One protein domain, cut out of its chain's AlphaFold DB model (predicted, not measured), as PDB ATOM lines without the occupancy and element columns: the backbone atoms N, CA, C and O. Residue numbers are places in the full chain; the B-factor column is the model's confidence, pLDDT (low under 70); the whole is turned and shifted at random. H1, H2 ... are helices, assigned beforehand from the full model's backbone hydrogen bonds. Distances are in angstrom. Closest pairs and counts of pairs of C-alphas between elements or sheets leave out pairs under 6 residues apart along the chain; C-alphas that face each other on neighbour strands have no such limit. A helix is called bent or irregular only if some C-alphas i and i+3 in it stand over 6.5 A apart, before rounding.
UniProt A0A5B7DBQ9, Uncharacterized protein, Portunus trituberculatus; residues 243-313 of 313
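Overview. This is residues 243 to 313 of the 313 residues of an uncharacterized protein of Portunus trituberculatus (UniProt A0A5B7DBQ9). Two long helices, joined by a tight turn at one end, fold back side by side into a slender rod, crossing at a small angle with a narrow space between them. H1 makes most of the rod's length, and its first residues, 243 to 248, stick out beyond the body at the end away from the turn. The printed part has 71 residues with two named helices, H1 then H2, and no named strand; the class is all helix. The whole is only just loose, close to extended, with a radius of gyration of the C-alphas of 16.6 A, and it spans 55 by 17 by 14 A.

Arrangement. H1, residues 243 to 276, and H2, residues 282 to 310, are near each other: their closest C-alphas are 8.1 A apart, and 27 pairs are within 10 A. A tight link of 5 residues joins them. In H1 every O i to N i+4 pair is within hydrogen-bond range; in H2 23 of 25 are.

Along the chain. H1 begins at C-alpha 243, at (-34.403, -5.102, -6.306), and ends at C-alpha 276, at (-55.253, 30.057, -35.851), 50.4 A from first to last C-alpha. H2 runs 41.9 A from C-alpha 282, at (-52.220, 38.743, -27.642), to C-alpha 310, at (-26.929, 7.040, -17.029). H2 is neither bent nor irregular, but only just: C-alphas 298 and 301 are 6.5 A apart.

Size, cuts and confidence. The two C-alphas farthest apart, those of Ser 243 and Ala 279, are 55.7 A apart. Residues 278 to 283, of which 282 to 283 belong to H2, stand free, as do residues 243 to 248 of H1. The printed part has no cut and ends at Arg 313, the chain's last residue. The mean pLDDT of the printed part is 83.6; residues 243 to 244, 277 and 279 to 280 are under 70.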
ATOM      1  N   SER A 243     -32.955  -5.311  -6.132       63.38
ATOM      2  CA  SER A 243     -34.403  -5.102  -6.306       63.38
ATOM      3  C   SER A 243     -34.862  -3.653  -6.082       63.38
ATOM      4  O   SER A 243     -35.757  -3.174  -6.786       63.38
ATOM      5  N   LEU A 244     -34.230  -2.920  -5.161       64.06
ATOM      6  CA  LEU A 244     -34.521  -1.500  -4.906       64.06
ATOM      7  C   LEU A 244     -34.247  -0.586  -6.122       64.06
ATOM      8  O   LEU A 244     -35.126   0.210  -6.468       64.06
ATOM      9  N   PRO A 245     -33.100  -0.708  -6.823       78.25
ATOM     10  CA  PRO A 245     -32.828   0.078  -8.027       78.25
ATOM     11  C   PRO A 245     -33.813  -0.208  -9.162       78.25
ATOM     12  O   PRO A 245     -34.184   0.704  -9.898       78.25
ATOM     13  N   TRP A 246     -34.276  -1.457  -9.286       75.62
ATOM     14  CA  TRP A 246     -35.211  -1.858 -10.335       75.62
ATOM     15  C   TRP A 246     -36.600  -1.236 -10.147       75.62
ATOM     16  O   TRP A 246     -37.174  -0.688 -11.088       75.62
ATOM     17  N   CYS A 247     -37.133  -1.253  -8.921       79.12
ATOM     18  CA  CYS A 247     -38.439  -0.655  -8.637       79.12
ATOM     19  C   CYS A 247     -38.433   0.863  -8.894       79.12
ATOM     20  O   CYS A 247     -39.343   1.380  -9.544       79.12
ATOM     21  N   MET A 248     -37.368   1.556  -8.481       83.12
ATOM     22  CA  MET A 248     -37.182   2.984  -8.763       83.12
ATOM     23  C   MET A 248     -37.052   3.263 -10.267       83.12
ATOM     24  O   MET A 248     -37.655   4.215 -10.756       83.12
ATOM     25  N   ALA A 249     -36.336   2.416 -11.014       80.75
ATOM     26  CA  ALA A 249     -36.191   2.566 -12.462       80.75
ATOM     27  C   ALA A 249     -37.546   2.495 -13.185       80.75
ATOM     28  O   ALA A 249     -37.879   3.403 -13.941       80.75
ATOM     29  N   THR A 250     -38.370   1.488 -12.879       86.31
ATOM     30  CA  THR A 250     -39.708   1.354 -13.493       86.31
ATOM     31  C   THR A 250     -40.650   2.509 -13.132       86.31
ATOM     32  O   THR A 250     -41.459   2.939 -13.953       86.31
ATOM     33  N   GLN A 251     -40.535   3.059 -11.918       87.38
ATOM     34  CA  GLN A 251     -41.322   4.221 -11.509       87.38
ATOM     35  C   GLN A 251     -40.898   5.485 -12.267       87.38
ATOM     36  O   GLN A 251     -41.754   6.266 -12.682       87.38
ATOM     37  N   ILE A 252     -39.593   5.674 -12.477       85.94
ATOM     38  CA  ILE A 252     -39.069   6.802 -13.248       85.94
ATOM     39  C   ILE A 252     -39.457   6.675 -14.725       85.94
ATOM     40  O   ILE A 252     -39.871   7.670 -15.312       85.94
ATOM     41  N   GLU A 253     -39.422   5.477 -15.308       87.81
ATOM     42  CA  GLU A 253     -39.899   5.242 -16.680       87.81
ATOM     43  C   GLU A 253     -41.373   5.631 -16.854       87.81
ATOM     44  O   GLU A 253     -41.720   6.305 -17.823       87.81
ATOM     45  N   GLY A 254     -42.235   5.295 -15.888       92.56
ATOM     46  CA  GLY A 254     -43.642   5.705 -15.920       92.56
ATOM     47  C   GLY A 254     -43.829   7.227 -15.863       92.56
ATOM     48  O   GLY A 254     -44.653   7.785 -16.593       92.56
ATOM     49  N   ILE A 255     -43.037   7.914 -15.033       89.81
ATOM     50  CA  ILE A 255     -43.062   9.382 -14.943       89.81
ATOM     51  C   ILE A 255     -42.582  10.001 -16.257       89.81
ATOM     52  O   ILE A 255     -43.248  10.892 -16.779       89.81
ATOM     53  N   LEU A 256     -41.476   9.505 -16.819       86.69
ATOM     54  CA  LEU A 256     -40.928   9.996 -18.084       86.69
ATOM     55  C   LEU A 256     -41.897   9.775 -19.250       86.69
ATOM     56  O   LEU A 256     -42.088  10.691 -20.042       86.69
ATOM     57  N   SER A 257     -42.565   8.619 -19.322       90.56
ATOM     58  CA  SER A 257     -43.596   8.360 -20.339       90.56
ATOM     59  C   SER A 257     -44.736   9.375 -20.253       90.56
ATOM     60  O   SER A 257     -45.122   9.957 -21.261       90.56
ATOM     61  N   THR A 258     -45.229   9.642 -19.040       91.31
ATOM     62  CA  THR A 258     -46.301  10.629 -18.824       91.31
ATOM     63  C   THR A 258     -45.846  12.033 -19.232       91.31
ATOM     64  O   THR A 258     -46.623  12.819 -19.769       91.31
ATOM     65  N   LEU A 259     -44.575  12.354 -18.990       87.75
ATOM     66  CA  LEU A 259     -43.993  13.641 -19.347       87.75
ATOM     67  C   LEU A 259     -43.910  13.820 -20.871       87.75
ATOM     68  O   LEU A 259     -44.284  14.877 -21.370       87.75
ATOM     69  N   VAL A 260     -43.508  12.770 -21.599       88.56
ATOM     70  CA  VAL A 260     -43.483  12.741 -23.074       88.56
ATOM     71  C   VAL A 260     -44.885  12.933 -23.664       88.56
ATOM     72  O   VAL A 260     -45.052  13.666 -24.642       88.56
ATOM     73  N   ASP A 261     -45.909  12.336 -23.050       90.31
ATOM     74  CA  ASP A 261     -47.300  12.522 -23.477       90.31
ATOM     75  C   ASP A 261     -47.766  13.976 -23.283       90.31
ATOM     76  O   ASP A 261     -48.409  14.551 -24.166       90.31
ATOM     77  N   ILE A 262     -47.398  14.607 -22.162       88.00
ATOM     78  CA  ILE A 262     -47.717  16.016 -21.884       88.00
ATOM     79  C   ILE A 262     -47.001  16.946 -22.870       88.00
ATOM     80  O   ILE A 262     -47.623  17.887 -23.375       88.00
ATOM     81  N   THR A 263     -45.722  16.702 -23.175       87.88
ATOM     82  CA  THR A 263     -44.984  17.517 -24.153       87.88
ATOM     83  C   THR A 263     -45.572  17.362 -25.553       87.88
ATOM     84  O   THR A 263     -45.843  18.366 -26.204       87.88
ATOM     85  N   SER A 264     -45.901  16.133 -25.965       91.06
ATOM     86  CA  SER A 264     -46.550  15.855 -27.255       91.06
ATOM     87  C   SER A 264     -47.910  16.551 -27.385       91.06
ATOM     88  O   SER A 264     -48.212  17.169 -28.409       91.06
ATOM     89  N   TRP A 265     -48.729  16.513 -26.330       92.06
ATOM     90  CA  TRP A 265     -50.002  17.235 -26.304       92.06
ATOM     91  C   TRP A 265     -49.799  18.752 -26.394       92.06
ATOM     92  O   TRP A 265     -50.515  19.434 -27.126       92.06
ATOM     93  N   THR A 266     -48.794  19.278 -25.690       87.50
ATOM     94  CA  THR A 266     -48.462  20.708 -25.709       87.50
ATOM     95  C   THR A 266     -48.051  21.157 -27.112       87.50
ATOM     96  O   THR A 266     -48.544  22.183 -27.583       87.50
ATOM     97  N   ASP A 267     -47.241  20.364 -27.815       87.44
ATOM     98  CA  ASP A 267     -46.822  20.645 -29.191       87.44
ATOM     99  C   ASP A 267     -48.001  20.615 -30.171       87.44
ATOM    100  O   ASP A 267     -48.111  21.484 -31.038       87.44
ATOM    101  N   GLN A 268     -48.939  19.675 -30.010       89.38
ATOM    102  CA  GLN A 268     -50.161  19.633 -30.825       89.38
ATOM    103  C   GLN A 268     -51.043  20.866 -30.601       89.38
ATOM    104  O   GLN A 268     -51.544  21.453 -31.563       89.38
ATOM    105  N   VAL A 269     -51.220  21.281 -29.344       86.62
ATOM    106  CA  VAL A 269     -52.002  22.475 -28.997       86.62
ATOM    107  C   VAL A 269     -51.328  23.738 -29.531       86.62
ATOM    108  O   VAL A 269     -51.998  24.583 -30.127       86.62
ATOM    109  N   LEU A 270     -50.007  23.854 -29.385       85.75
ATOM    110  CA  LEU A 270     -49.228  24.972 -29.924       85.75
ATOM    111  C   LEU A 270     -49.284  25.017 -31.455       85.75
ATOM    112  O   LEU A 270     -49.504  26.088 -32.019       85.75
ATOM    113  N   GLY A 271     -49.159  23.873 -32.130       87.62
ATOM    114  CA  GLY A 271     -49.268  23.774 -33.586       87.62
ATOM    115  C   GLY A 271     -50.655  24.170 -34.100       87.62
ATOM    116  O   GLY A 271     -50.770  24.946 -35.053       87.62
ATOM    117  N   ALA A 272     -51.717  23.715 -33.430       84.19
ATOM    118  CA  ALA A 272     -53.085  24.116 -33.751       84.19
ATOM    119  C   ALA A 272     -53.303  25.627 -33.551       84.19
ATOM    120  O   ALA A 272     -53.945  26.277 -34.378       84.19
ATOM    121  N   LEU A 273     -52.732  26.209 -32.492       81.31
ATOM    122  CA  LEU A 273     -52.827  27.644 -32.213       81.31
ATOM    123  C   LEU A 273     -52.021  28.494 -33.201       81.31
ATOM    124  O   LEU A 273     -52.499  29.555 -33.606       81.31
ATOM    125  N   ALA A 274     -50.863  28.014 -33.659       81.38
ATOM    126  CA  ALA A 274     -50.091  28.670 -34.712       81.38
ATOM    127  C   ALA A 274     -50.892  28.773 -36.025       81.38
ATOM    128  O   ALA A 274     -50.858  29.811 -36.687       81.38
ATOM    129  N   GLY A 275     -51.692  27.752 -36.355       83.81
ATOM    130  CA  GLY A 275     -52.601  27.777 -37.508       83.81
ATOM    131  C   GLY A 275     -53.779  28.753 -37.372       83.81
ATOM    132  O   GLY A 275     -54.315  29.215 -38.378       83.81
ATOM    133  N   LEU A 276     -54.165  29.111 -36.144       76.31
ATOM    134  CA  LEU A 276     -55.253  30.057 -35.851       76.31
ATOM    135  C   LEU A 276     -54.779  31.523 -35.786       76.31
ATOM    136  O   LEU A 276     -55.600  32.439 -35.702       76.31
ATOM    137  N   SER A 277     -53.466  31.763 -35.852       61.50
ATOM    138  CA  SER A 277     -52.800  33.040 -35.553       61.50
ATOM    139  C   SER A 277     -52.979  34.163 -36.596       61.50
ATOM    140  O   SER A 277     -52.112  35.031 -36.716       61.50
ATOM    141  N   SER A 278     -54.093  34.223 -37.330       72.00
ATOM    142  CA  SER A 278     -54.445  35.447 -38.075       72.00
ATOM    143  C   SER A 278     -55.287  36.435 -37.256       72.00
ATOM    144  O   SER A 278     -55.383  37.599 -37.638       72.00
ATOM    145  N   ALA A 279     -55.867  36.012 -36.121       67.75
ATOM    146  CA  ALA A 279     -56.750  36.865 -35.311       67.75
ATOM    147  C   ALA A 279     -56.754  36.557 -33.795       67.75
ATOM    148  O   ALA A 279     -57.685  36.947 -33.087       67.75
ATOM    149  N   VAL A 280     -55.756  35.835 -33.270       64.31
ATOM    150  CA  VAL A 280     -55.744  35.432 -31.850       64.31
ATOM    151  C   VAL A 280     -55.345  36.614 -30.948       64.31
ATOM    152  O   VAL A 280     -54.336  37.270 -31.212       64.31
ATOM    153  N   PRO A 281     -56.094  36.892 -29.863       70.81
ATOM    154  CA  PRO A 281     -55.771  37.963 -28.927       70.81
ATOM    155  C   PRO A 281     -54.443  37.702 -28.203       70.81
ATOM    156  O   PRO A 281     -54.223  36.635 -27.635       70.81
ATOM    157  N   GLN A 282     -53.593  38.729 -28.170       80.06
ATOM    158  CA  GLN A 282     -52.220  38.743 -27.642       80.06
ATOM    159  C   GLN A 282     -52.060  38.131 -26.233       80.06
ATOM    160  O   GLN A 282     -51.049  37.497 -25.946       80.06
ATOM    161  N   ARG A 283     -53.102  38.197 -25.390       77.56
ATOM    162  CA  ARG A 283     -53.145  37.532 -24.073       77.56
ATOM    163  C   ARG A 283     -53.003  36.008 -24.127       77.56
ATOM    164  O   ARG A 283     -52.469  35.423 -23.193       77.56
ATOM    165  N   GLY A 284     -53.495  35.353 -25.180       82.50
ATOM    166  CA  GLY A 284     -53.402  33.895 -25.310       82.50
ATOM    167  C   GLY A 284     -51.954  33.425 -25.459       82.50
ATOM    168  O   GLY A 284     -51.552  32.442 -24.842       82.50
ATOM    169  N   LEU A 285     -51.155  34.183 -26.216       82.12
ATOM    170  CA  LEU A 285     -49.734  33.902 -26.425       82.12
ATOM    171  C   LEU A 285     -48.905  34.144 -25.157       82.12
ATOM    172  O   LEU A 285     -47.984  33.380 -24.886       82.12
ATOM    173  N   GLU A 286     -49.259  35.141 -24.342       84.88
ATOM    174  CA  GLU A 286     -48.598  35.383 -23.051       84.88
ATOM    175  C   GLU A 286     -48.827  34.226 -22.063       84.88
ATOM    176  O   GLU A 286     -47.874  33.752 -21.441       84.88
ATOM    177  N   CYS A 287     -50.059  33.710 -21.966       80.75
ATOM    178  CA  CYS A 287     -50.362  32.541 -21.134       80.75
ATOM    179  C   CYS A 287     -49.619  31.281 -21.606       80.75
ATOM    180  O   CYS A 287     -49.112  30.523 -20.779       80.75
ATOM    181  N   LEU A 288     -49.518  31.066 -22.923       83.50
ATOM    182  CA  LEU A 288     -48.759  29.943 -23.490       83.50
ATOM    183  C   LEU A 288     -47.258  30.086 -23.248       83.50
ATOM    184  O   LEU A 288     -46.610  29.107 -22.893       83.50
ATOM    185  N   GLY A 289     -46.709  31.294 -23.387       88.31
ATOM    186  CA  GLY A 289     -45.305  31.566 -23.083       88.31
ATOM    187  C   GLY A 289     -44.976  31.299 -21.613       88.31
ATOM    188  O   GLY A 289     -43.953  30.683 -21.310       88.31
ATOM    189  N   ALA A 290     -45.868  31.686 -20.698       87.19
ATOM    190  CA  ALA A 290     -45.725  31.382 -19.277       87.19
ATOM    191  C   ALA A 290     -45.792  29.870 -18.996       87.19
ATOM    192  O   ALA A 290     -44.982  29.359 -18.221       87.19
ATOM    193  N   LEU A 291     -46.704  29.146 -19.657       84.94
ATOM    194  CA  LEU A 291     -46.832  27.694 -19.520       84.94
ATOM    195  C   LEU A 291     -45.605  26.952 -20.070       84.94
ATOM    196  O   LEU A 291     -45.065  26.080 -19.395       84.94
ATOM    197  N   ALA A 292     -45.126  27.329 -21.257       85.00
ATOM    198  CA  ALA A 292     -43.925  26.752 -21.859       85.00
ATOM    199  C   ALA A 292     -42.694  26.978 -20.971       85.00
ATOM    200  O   ALA A 292     -41.910  26.056 -20.749       85.00
ATOM    201  N   LYS A 293     -42.561  28.180 -20.394       89.00
ATOM    202  CA  LYS A 293     -41.490  28.498 -19.445       89.00
ATOM    203  C   LYS A 293     -41.568  27.640 -18.179       89.00
ATOM    204  O   LYS A 293     -40.543  27.123 -17.749       89.00
ATOM    205  N   ALA A 294     -42.761  27.459 -17.610       85.88
ATOM    206  CA  ALA A 294     -42.957  26.609 -16.437       85.88
ATOM    207  C   ALA A 294     -42.636  25.132 -16.729       85.88
ATOM    208  O   ALA A 294     -41.987  24.475 -15.919       85.88
ATOM    209  N   ASN A 295     -43.025  24.623 -17.902       82.38
ATOM    210  CA  ASN A 295     -42.688  23.260 -18.317       82.38
ATOM    211  C   ASN A 295     -41.172  23.063 -18.444       82.38
ATOM    212  O   ASN A 295     -40.653  22.050 -17.979       82.38
ATOM    213  N   LEU A 296     -40.453  24.034 -19.018       85.62
ATOM    214  CA  LEU A 296     -38.994  23.970 -19.144       85.62
ATOM    215  C   LEU A 296     -38.297  23.920 -17.775       85.62
ATOM    216  O   LEU A 296     -37.367  23.139 -17.586       85.62
ATOM    217  N   ASP A 297     -38.785  24.712 -16.818       88.38
ATOM    218  CA  ASP A 297     -38.242  24.787 -15.456       88.38
ATOM    219  C   ASP A 297     -38.442  23.468 -14.683       88.38
ATOM    220  O   ASP A 297     -37.581  23.042 -13.916       88.38
ATOM    221  N   ILE A 298     -39.548  22.761 -14.944       83.75
ATOM    222  CA  ILE A 298     -39.829  21.433 -14.372       83.75
ATOM    223  C   ILE A 298     -39.016  20.333 -15.073       83.75
ATOM    224  O   ILE A 298     -38.582  19.378 -14.426       83.75
ATOM    225  N   MET A 299     -38.791  20.444 -16.386       82.00
ATOM    226  CA  MET A 299     -38.034  19.451 -17.157       82.00
ATOM    227  C   MET A 299     -36.527  19.495 -16.883       82.00
ATOM    228  O   MET A 299     -35.882  18.446 -16.873       82.00
ATOM    229  N   GLN A 300     -35.959  20.676 -16.629       88.94
ATOM    230  CA  GLN A 300     -34.517  20.838 -16.430       88.94
ATOM    231  C   GLN A 300     -33.929  19.911 -15.337       88.94
ATOM    232  O   GLN A 300     -32.935  19.228 -15.605       88.94
ATOM    233  N   PRO A 301     -34.510  19.803 -14.123       85.88
ATOM    234  CA  PRO A 301     -34.011  18.866 -13.119       85.88
ATOM    235  C   PRO A 301     -34.210  17.397 -13.520       85.88
ATOM    236  O   PRO A 301     -33.377  16.567 -13.151       85.88
ATOM    237  N   CYS A 302     -35.250  17.066 -14.294       82.69
ATOM    238  CA  CYS A 302     -35.490  15.704 -14.782       82.69
ATOM    239  C   CYS A 302     -34.400  15.244 -15.760       82.69
ATOM    240  O   CYS A 302     -33.902  14.126 -15.620       82.69
ATOM    241  N   GLU A 303     -33.974  16.100 -16.692       86.12
ATOM    242  CA  GLU A 303     -32.881  15.772 -17.617       86.12
ATOM    243  C   GLU A 303     -31.549  15.581 -16.882       86.12
ATOM    244  O   GLU A 303     -30.838  14.604 -17.124       86.12
ATOM    245  N   VAL A 304     -31.236  16.453 -15.917       89.38
ATOM    246  CA  VAL A 304     -30.025  16.321 -15.089       89.38
ATOM    247  C   VAL A 304     -30.051  15.024 -14.278       89.38
ATOM    248  O   VAL A 304     -29.022  14.352 -14.143       89.38
ATOM    249  N   LEU A 305     -31.214  14.645 -13.742       85.62
ATOM    250  CA  LEU A 305     -31.372  13.399 -12.997       85.62
ATOM    251  C   LEU A 305     -31.207  12.180 -13.916       85.62
ATOM    252  O   LEU A 305     -30.501  11.239 -13.552       85.62
ATOM    253  N   HIS A 306     -31.778  12.227 -15.122       82.81
ATOM    254  CA  HIS A 306     -31.629  11.184 -16.138       82.81
ATOM    255  C   HIS A 306     -30.158  10.997 -16.546       82.81
ATOM    256  O   HIS A 306     -29.641   9.878 -16.497       82.81
ATOM    257  N   LEU A 307     -29.452  12.086 -16.867       89.25
ATOM    258  CA  LEU A 307     -28.021  12.071 -17.194       89.25
ATOM    259  C   LEU A 307     -27.174  11.504 -16.047       89.25
ATOM    260  O   LEU A 307     -26.304  10.663 -16.280       89.25
ATOM    261  N   ARG A 308     -27.450  11.899 -14.796       91.19
ATOM    262  CA  ARG A 308     -26.743  11.357 -13.621       91.19
ATOM    263  C   ARG A 308     -26.980   9.865 -13.423       91.19
ATOM    264  O   ARG A 308     -26.061   9.175 -12.988       91.19
ATOM    265  N   MET A 309     -28.182   9.367 -13.704       82.62
ATOM    266  CA  MET A 309     -28.465   7.933 -13.622       82.62
ATOM    267  C   MET A 309     -27.738   7.147 -14.712       82.62
ATOM    268  O   MET A 309     -27.209   6.078 -14.420       82.62
ATOM    269  N   MET A 310     -27.669   7.678 -15.936       85.38
ATOM    270  CA  MET A 310     -26.929   7.040 -17.029       85.38
ATOM    271  C   MET A 310     -25.422   6.994 -16.760       85.38
ATOM    272  O   MET A 310     -24.795   5.986 -17.050       85.38
ATOM    273  N   LEU A 311     -24.851   8.040 -16.154       92.12
ATOM    274  CA  LEU A 311     -23.414   8.106 -15.856       92.12
ATOM    275  C   LEU A 311     -22.974   7.199 -14.687       92.12
ATOM    276  O   LEU A 311     -21.782   7.014 -14.467       92.12
ATOM    277  N   ARG A 312     -23.921   6.681 -13.894       84.94
ATOM    278  CA  ARG A 312     -23.651   5.775 -12.761       84.94
ATOM    279  C   ARG A 312     -23.835   4.291 -13.097       84.94
ATOM    280  O   ARG A 312     -23.670   3.468 -12.197       84.94
ATOM    281  N   ARG A 313     -24.219   3.965 -14.331       77.31
ATOM    282  CA  ARG A 313     -24.223   2.592 -14.854       77.31
ATOM    283  C   ARG A 313     -22.876   2.276 -15.486       77.31
ATOM    284  O   ARG A 313     -22.465   1.108 -15.351       77.31
TER     285      ARG A 313